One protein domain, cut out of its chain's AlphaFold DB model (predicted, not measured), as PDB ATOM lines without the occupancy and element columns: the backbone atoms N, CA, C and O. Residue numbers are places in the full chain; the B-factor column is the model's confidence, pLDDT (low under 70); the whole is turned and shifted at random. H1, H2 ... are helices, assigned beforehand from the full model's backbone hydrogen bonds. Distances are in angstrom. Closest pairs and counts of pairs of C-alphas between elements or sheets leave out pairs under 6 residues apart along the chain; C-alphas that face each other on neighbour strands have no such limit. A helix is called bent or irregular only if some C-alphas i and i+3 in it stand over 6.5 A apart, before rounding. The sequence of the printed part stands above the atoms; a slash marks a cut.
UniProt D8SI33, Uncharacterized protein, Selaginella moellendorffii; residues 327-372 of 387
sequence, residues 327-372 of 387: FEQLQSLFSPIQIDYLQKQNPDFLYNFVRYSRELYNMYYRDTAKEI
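Overview. This is residues 327 to 372 of the 387 residues of an uncharacterized protein of Selaginella moellendorffii (UniProt D8SI33). The model is a hook: one long straight helix, H3, is the shaft, H2 turns off at a corner at its first end, and the short H1 folds back from the far end of H2 toward the first part of H3. The second part of the shaft, residues 358 to 372, sticks out alone and makes the length, while the other 31 residues form a small body spanning 20 by 20 by 8 A. The printed part has 46 residues with three named helices, in the order H1, H2, H3, and no named strand; its class is all helix. It is only just loose, close to extended, with a radius of gyration of the C-alphas of 13.7 A, and the C-alphas span 42 by 19 by 9 A.

Along the chain. H3, residues 349 to 372, is the longest helix, with 24 residues and 34.7 A from first to last C-alpha. It begins at C-alpha 349 at (0.710, -23.888, -32.733) and ends at C-alpha 372 at (-4.310, -0.549, -57.920). Before it comes H2, residues 336 to 345, 14.4 A long from first to last C-alpha. H1, residues 327 to 333, measures 9.9 A between its first and last C-alphas, with C-alpha 327 at (5.883, -13.042, -34.000). No helix is bent or irregular.

Arrangement. H3 touches H2 with residues 349 to 350 alone. The two touch only at the corner by their link, and only just, with 3 pairs of C-alphas within 8 A; the closest are those of Gln 343 and Phe 349, 5.6 A apart. Their lines stand about perpendicular, but only just, at 71 degrees. H1 and H3 are close but not clearly touching: the closest C-alphas, those of Phe 327 and Val 354, are 7.7 A apart. Their lines stand about perpendicular, at 84 degrees. H1 and H2 meet only through their link. In H2 and H3 every backbone O i to N i+4 pair is within hydrogen-bond range; in H1 it is 2 of 3.

Size, cuts and confidence. The two C-alphas farthest apart are those of Lys 344 and Ile 372, 43.0 A from each other, and the first and last printed C-alphas, of Phe 327 and Ile 372, are 28.8 A apart. Residues 358 to 372 of H3 stand free. The printed part has no cut. The links H1 to H2, of 2 residues, and H2 to H3, of 3 residues, are both tight. The mean pLDDT of the printed part is 91.2, that of H3 is 87, and no printed residue is under 70.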
ATOM      1  N   PHE A 327       5.611 -12.870 -35.427       91.31
ATOM      2  CA  PHE A 327       5.883 -13.042 -34.000       91.31
ATOM      3  C   PHE A 327       5.598 -11.780 -33.189       91.31
ATOM      4  O   PHE A 327       4.989 -11.889 -32.132       91.31
ATOM      5  N   GLU A 328       5.945 -10.598 -33.702       92.44
ATOM      6  CA  GLU A 328       5.598  -9.326 -33.053       92.44
ATOM      7  C   GLU A 328       4.074  -9.145 -32.988       92.44
ATOM      8  O   GLU A 328       3.534  -8.742 -31.961       92.44
ATOM      9  N   GLN A 329       3.364  -9.534 -34.054       92.06
ATOM     10  CA  GLN A 329       1.897  -9.541 -34.081       92.06
ATOM     11  C   GLN A 329       1.291 -10.538 -33.090       92.06
ATOM     12  O   GLN A 329       0.236 -10.284 -32.522       92.06
ATOM     13  N   LEU A 330       1.926 -11.690 -32.882       94.69
ATOM     14  CA  LEU A 330       1.457 -12.656 -31.894       94.69
ATOM     15  C   LEU A 330       1.699 -12.149 -30.468       94.69
ATOM     16  O   LEU A 330       0.825 -12.283 -29.617       94.69
ATOM     17  N   GLN A 331       2.859 -11.540 -30.220       95.19
ATOM     18  CA  GLN A 331       3.240 -10.974 -28.924       95.19
ATOM     19  C   GLN A 331       2.419  -9.737 -28.542       95.19
ATOM     20  O   GLN A 331       2.282  -9.446 -27.357       95.19
ATOM     21  N   SER A 332       1.843  -9.022 -29.511       95.62
ATOM     22  CA  SER A 332       0.899  -7.937 -29.222       95.62
ATOM     23  C   SER A 332      -0.491  -8.440 -28.814       95.62
ATOM     24  O   SER A 332      -1.235  -7.707 -28.167       95.62
ATOM     25  N   LEU A 333      -0.837  -9.684 -29.169       95.19
ATOM     26  CA  LEU A 333      -2.131 -10.304 -28.864       95.19
ATOM     27  C   LEU A 333      -2.085 -11.209 -27.628       95.19
ATOM     28  O   LEU A 333      -3.099 -11.372 -26.952       95.19
ATOM     29  N   PHE A 334      -0.928 -11.801 -27.334       96.38
ATOM     30  CA  PHE A 334      -0.752 -12.754 -26.244       96.38
ATOM     31  C   PHE A 334       0.511 -12.450 -25.449       96.38
ATOM     32  O   PHE A 334       1.578 -12.191 -26.006       96.38
ATOM     33  N   SER A 335       0.413 -12.580 -24.127       97.38
ATOM     34  CA  SER A 335       1.599 -12.574 -23.275       97.38
ATOM     35  C   SER A 335       2.473 -13.813 -23.543       97.38
ATOM     36  O   SER A 335       1.954 -14.863 -23.938       97.38
ATOM     37  N   PRO A 336       3.786 -13.759 -23.256       96.69
ATOM     38  CA  PRO A 336       4.675 -14.912 -23.419       96.69
ATOM     39  C   PRO A 336       4.195 -16.179 -22.692       96.69
ATOM     40  O   PRO A 336       4.334 -17.277 -23.222       96.69
ATOM     41  N   ILE A 337       3.568 -16.030 -21.518       97.19
ATOM     42  CA  ILE A 337       3.022 -17.150 -20.730       97.19
ATOM     43  C   ILE A 337       1.849 -17.820 -21.460       97.19
ATOM     44  O   ILE A 337       1.736 -19.043 -21.471       97.19
ATOM     45  N   GLN A 338       0.982 -17.035 -22.104       96.50
ATOM     46  CA  GLN A 338      -0.130 -17.572 -22.895       96.50
ATOM     47  C   GLN A 338       0.367 -18.271 -24.159       96.50
ATOM     48  O   GLN A 338      -0.173 -19.312 -24.523       96.50
ATOM     49  N   ILE A 339       1.408 -17.739 -24.805       96.00
ATOM     50  CA  ILE A 339       2.034 -18.386 -25.964       96.00
ATOM     51  C   ILE A 339       2.631 -19.739 -25.553       96.00
ATOM     52  O   ILE A 339       2.360 -20.737 -26.217       96.00
ATOM     53  N   ASP A 340       3.360 -19.798 -24.434       96.62
ATOM     54  CA  ASP A 340       3.905 -21.052 -23.891       96.62
ATOM     55  C   ASP A 340       2.794 -22.062 -23.560       96.62
ATOM     56  O   ASP A 340       2.870 -23.233 -23.934       96.62
ATOM     57  N   TYR A 341       1.706 -21.604 -22.933       97.44
ATOM     58  CA  TYR A 341       0.543 -22.447 -22.662       97.44
ATOM     59  C   TYR A 341      -0.089 -23.000 -23.952       97.44
ATOM     60  O   TYR A 341      -0.366 -24.197 -24.037       97.44
ATOM     61  N   LEU A 342      -0.272 -22.166 -24.981       96.31
ATOM     62  CA  LEU A 342      -0.813 -22.584 -26.280       96.31
ATOM     63  C   LEU A 342       0.099 -23.595 -26.986       96.31
ATOM     64  O   LEU A 342      -0.399 -24.558 -27.568       96.31
ATOM     65  N   GLN A 343       1.420 -23.426 -26.892       95.38
ATOM     66  CA  GLN A 343       2.383 -24.389 -27.426       95.38
ATOM     67  C   GLN A 343       2.377 -25.719 -26.670       95.38
ATOM     68  O   GLN A 343       2.527 -26.769 -27.288       95.38
ATOM     69  N   LYS A 344       2.174 -25.706 -25.347       95.06
ATOM     70  CA  LYS A 344       2.036 -26.942 -24.557       95.06
ATOM     71  C   LYS A 344       0.780 -27.726 -24.928       95.06
ATOM     72  O   LYS A 344       0.828 -28.949 -24.981       95.06
ATOM     73  N   GLN A 345      -0.326 -27.032 -25.198       96.81
ATOM     74  CA  GLN A 345      -1.577 -27.660 -25.639       96.81
ATOM     75  C   GLN A 345      -1.508 -28.136 -27.096       96.81
ATOM     76  O   GLN A 345      -2.110 -29.145 -27.455       96.81
ATOM     77  N   ASN A 346      -0.772 -27.417 -27.943       95.94
ATOM     78  CA  ASN A 346      -0.570 -27.756 -29.342       95.94
ATOM     79  C   ASN A 346       0.880 -27.439 -29.753       95.94
ATOM     80  O   ASN A 346       1.176 -26.284 -30.081       95.94
ATOM     81  N   PRO A 347       1.773 -28.447 -29.788       94.88
ATOM     82  CA  PRO A 347       3.184 -28.255 -30.133       94.88
ATOM     83  C   PRO A 347       3.407 -27.574 -31.492       94.88
ATOM     84  O   PRO A 347       4.385 -26.849 -31.669       94.88
ATOM     85  N   ASP A 348       2.464 -27.733 -32.426       92.31
ATOM     86  CA  ASP A 348       2.522 -27.152 -33.770       92.31
ATOM     87  C   ASP A 348       1.885 -25.753 -33.865       92.31
ATOM     88  O   ASP A 348       1.793 -25.184 -34.958       92.31
ATOM     89  N   PHE A 349       1.428 -25.167 -32.751       96.00
ATOM     90  CA  PHE A 349       0.710 -23.888 -32.733       96.00
ATOM     91  C   PHE A 349       1.480 -22.767 -33.442       96.00
ATOM     92  O   PHE A 349       0.945 -22.149 -34.362       96.00
ATOM     93  N   LEU A 350       2.747 -22.533 -33.076       92.88
ATOM     94  CA  LEU A 350       3.548 -21.463 -33.686       92.88
ATOM     95  C   LEU A 350       3.773 -21.692 -35.181       92.88
ATOM     96  O   LEU A 350       3.688 -20.751 -35.972       92.88
ATOM     97  N   TYR A 351       4.034 -22.938 -35.578       91.88
ATOM     98  CA  TYR A 351       4.221 -23.288 -36.982       91.88
ATOM     99  C   TYR A 351       2.952 -22.994 -37.794       91.88
ATOM    100  O   TYR A 351       3.012 -22.328 -38.833       91.88
ATOM    101  N   ASN A 352       1.793 -23.428 -37.292       91.25
ATOM    102  CA  ASN A 352       0.502 -23.205 -37.937       91.25
ATOM    103  C   ASN A 352       0.111 -21.723 -37.956       91.25
ATOM    104  O   ASN A 352      -0.363 -21.241 -38.985       91.25
ATOM    105  N   PHE A 353       0.373 -20.984 -36.876       94.56
ATOM    106  CA  PHE A 353       0.131 -19.545 -36.808       94.56
ATOM    107  C   PHE A 353       0.962 -18.786 -37.851       94.56
ATOM    108  O   PHE A 353       0.404 -18.055 -38.665       94.56
ATOM    109  N   VAL A 354       2.283 -19.004 -37.903       92.56
ATOM    110  CA  VAL A 354       3.162 -18.339 -38.886       92.56
ATOM    111  C   VAL A 354       2.737 -18.673 -40.314       92.56
ATOM    112  O   VAL A 354       2.690 -17.787 -41.175       92.56
ATOM    113  N   ARG A 355       2.397 -19.940 -40.572       91.69
ATOM    114  CA  ARG A 355       1.899 -20.388 -41.875       91.69
ATOM    115  C   ARG A 355       0.612 -19.660 -42.266       91.69
ATOM    116  O   ARG A 355       0.547 -19.125 -43.372       91.69
ATOM    117  N   TYR A 356      -0.375 -19.604 -41.376       93.50
ATOM    118  CA  TYR A 356      -1.664 -18.967 -41.643       93.50
ATOM    119  C   TYR A 356      -1.530 -17.446 -41.816       93.50
ATOM    120  O   TYR A 356      -2.003 -16.888 -42.807       93.50
ATOM    121  N   SER A 357      -0.777 -16.779 -40.937       92.56
ATOM    122  CA  SER A 357      -0.481 -15.343 -41.040       92.56
ATOM    123  C   SER A 357       0.217 -14.995 -42.356       92.56
ATOM    124  O   SER A 357      -0.067 -13.966 -42.971       92.56
ATOM    125  N   ARG A 358       1.092 -15.877 -42.860       92.06
ATOM    126  CA  ARG A 358       1.742 -15.707 -44.167       92.06
ATOM    127  C   ARG A 358       0.753 -15.825 -45.324       92.06
ATOM    128  O   ARG A 358       0.891 -15.101 -46.311       92.06
ATOM    129  N   GLU A 359      -0.205 -16.742 -45.243       88.81
ATOM    130  CA  GLU A 359      -1.254 -16.897 -46.255       88.81
ATOM    131  C   GLU A 359      -2.161 -15.662 -46.302       88.81
ATOM    132  O   GLU A 359      -2.338 -15.102 -47.387       88.81
ATOM    133  N   LEU A 360      -2.617 -15.163 -45.146       89.81
ATOM    134  CA  LEU A 360      -3.413 -13.934 -45.047       89.81
ATOM    135  C   LEU A 360      -2.660 -12.703 -45.556       89.81
ATOM    136  O   LEU A 360      -3.191 -11.954 -46.375       89.81
ATOM    137  N   TYR A 361      -1.399 -12.529 -45.148       91.50
ATOM    138  CA  TYR A 361      -0.549 -11.442 -45.638       91.50
ATOM    139  C   TYR A 361      -0.446 -11.476 -47.170       91.50
ATOM    140  O   TYR A 361      -0.635 -10.470 -47.851       91.50
ATOM    141  N   ASN A 362      -0.202 -12.655 -47.749       86.19
ATOM    142  CA  ASN A 362      -0.119 -12.797 -49.200       86.19
ATOM    143  C   ASN A 362      -1.458 -12.557 -49.906       86.19
ATOM    144  O   ASN A 362      -1.446 -12.090 -51.043       86.19
ATOM    145  N   MET A 363      -2.580 -12.917 -49.284       89.94
ATOM    146  CA  MET A 363      -3.917 -12.673 -49.822       89.94
ATOM    147  C   MET A 363      -4.198 -11.170 -49.885       89.94
ATOM    148  O   MET A 363      -4.462 -10.659 -50.971       89.94
ATOM    149  N   TYR A 364      -3.999 -10.457 -48.771       88.88
ATOM    150  CA  TYR A 364      -4.198  -9.009 -48.677       88.88
ATOM    151  C   TYR A 364      -3.432  -8.255 -49.773       88.88
ATOM    152  O   TYR A 364      -4.031  -7.554 -50.584       88.88
ATOM    153  N   TYR A 365      -2.120  -8.494 -49.910       85.00
ATOM    154  CA  TYR A 365      -1.316  -7.790 -50.918       85.00
ATOM    155  C   TYR A 365      -1.598  -8.202 -52.362       85.00
ATOM    156  O   TYR A 365      -1.311  -7.426 -53.276       85.00
ATOM    157  N   ARG A 366      -2.131  -9.405 -52.608       82.75
ATOM    158  CA  ARG A 366      -2.593  -9.769 -53.956       82.75
ATOM    159  C   ARG A 366      -3.824  -8.967 -54.341       82.75
ATOM    160  O   ARG A 366      -3.916  -8.559 -55.494       82.75
ATOM    161  N   ASP A 367      -4.743  -8.751 -53.410       81.94
ATOM    162  CA  ASP A 367      -5.990  -8.052 -53.703       81.94
ATOM    163  C   ASP A 367      -5.779  -6.537 -53.786       81.94
ATOM    164  O   ASP A 367      -6.231  -5.931 -54.756       81.94
ATOM    165  N   THR A 368      -4.940  -5.952 -52.921       80.88
ATOM    166  CA  THR A 368      -4.516  -4.546 -53.057       80.88
ATOM    167  C   THR A 368      -3.791  -4.296 -54.384       80.88
ATOM    168  O   THR A 368      -4.024  -3.286 -55.042       80.88
ATOM    169  N   ALA A 369      -2.939  -5.229 -54.831       76.12
ATOM    170  CA  ALA A 369      -2.264  -5.100 -56.122       76.12
ATOM    171  C   ALA A 369      -3.252  -5.120 -57.299       76.12
ATOM    172  O   ALA A 369      -3.090  -4.341 -58.236       76.12
ATOM    173  N   LYS A 370      -4.292  -5.965 -57.245       77.88
ATOM    174  CA  LYS A 370      -5.340  -5.997 -58.280       77.88
ATOM    175  C   LYS A 370      -6.138  -4.697 -58.317       77.88
ATOM    176  O   LYS A 370      -6.463  -4.235 -59.407       77.88
ATOM    177  N   GLU A 371      -6.448  -4.131 -57.155       74.56
ATOM    178  CA  GLU A 371      -7.234  -2.903 -57.031       74.56
ATOM    179  C   GLU A 371      -6.487  -1.684 -57.583       74.56
ATOM    180  O   GLU A 371      -7.066  -0.912 -58.341       74.56
ATOM    181  N   ILE A 372      -5.174  -1.588 -57.335       73.06
ATOM    182  CA  ILE A 372      -4.310  -0.549 -57.920       73.06
ATOM    183  C   ILE A 372      -4.218  -0.684 -59.450       73.06
ATOM    184  O   ILE A 372      -4.158   0.313 -60.162       73.06
TER     185      ILE A 372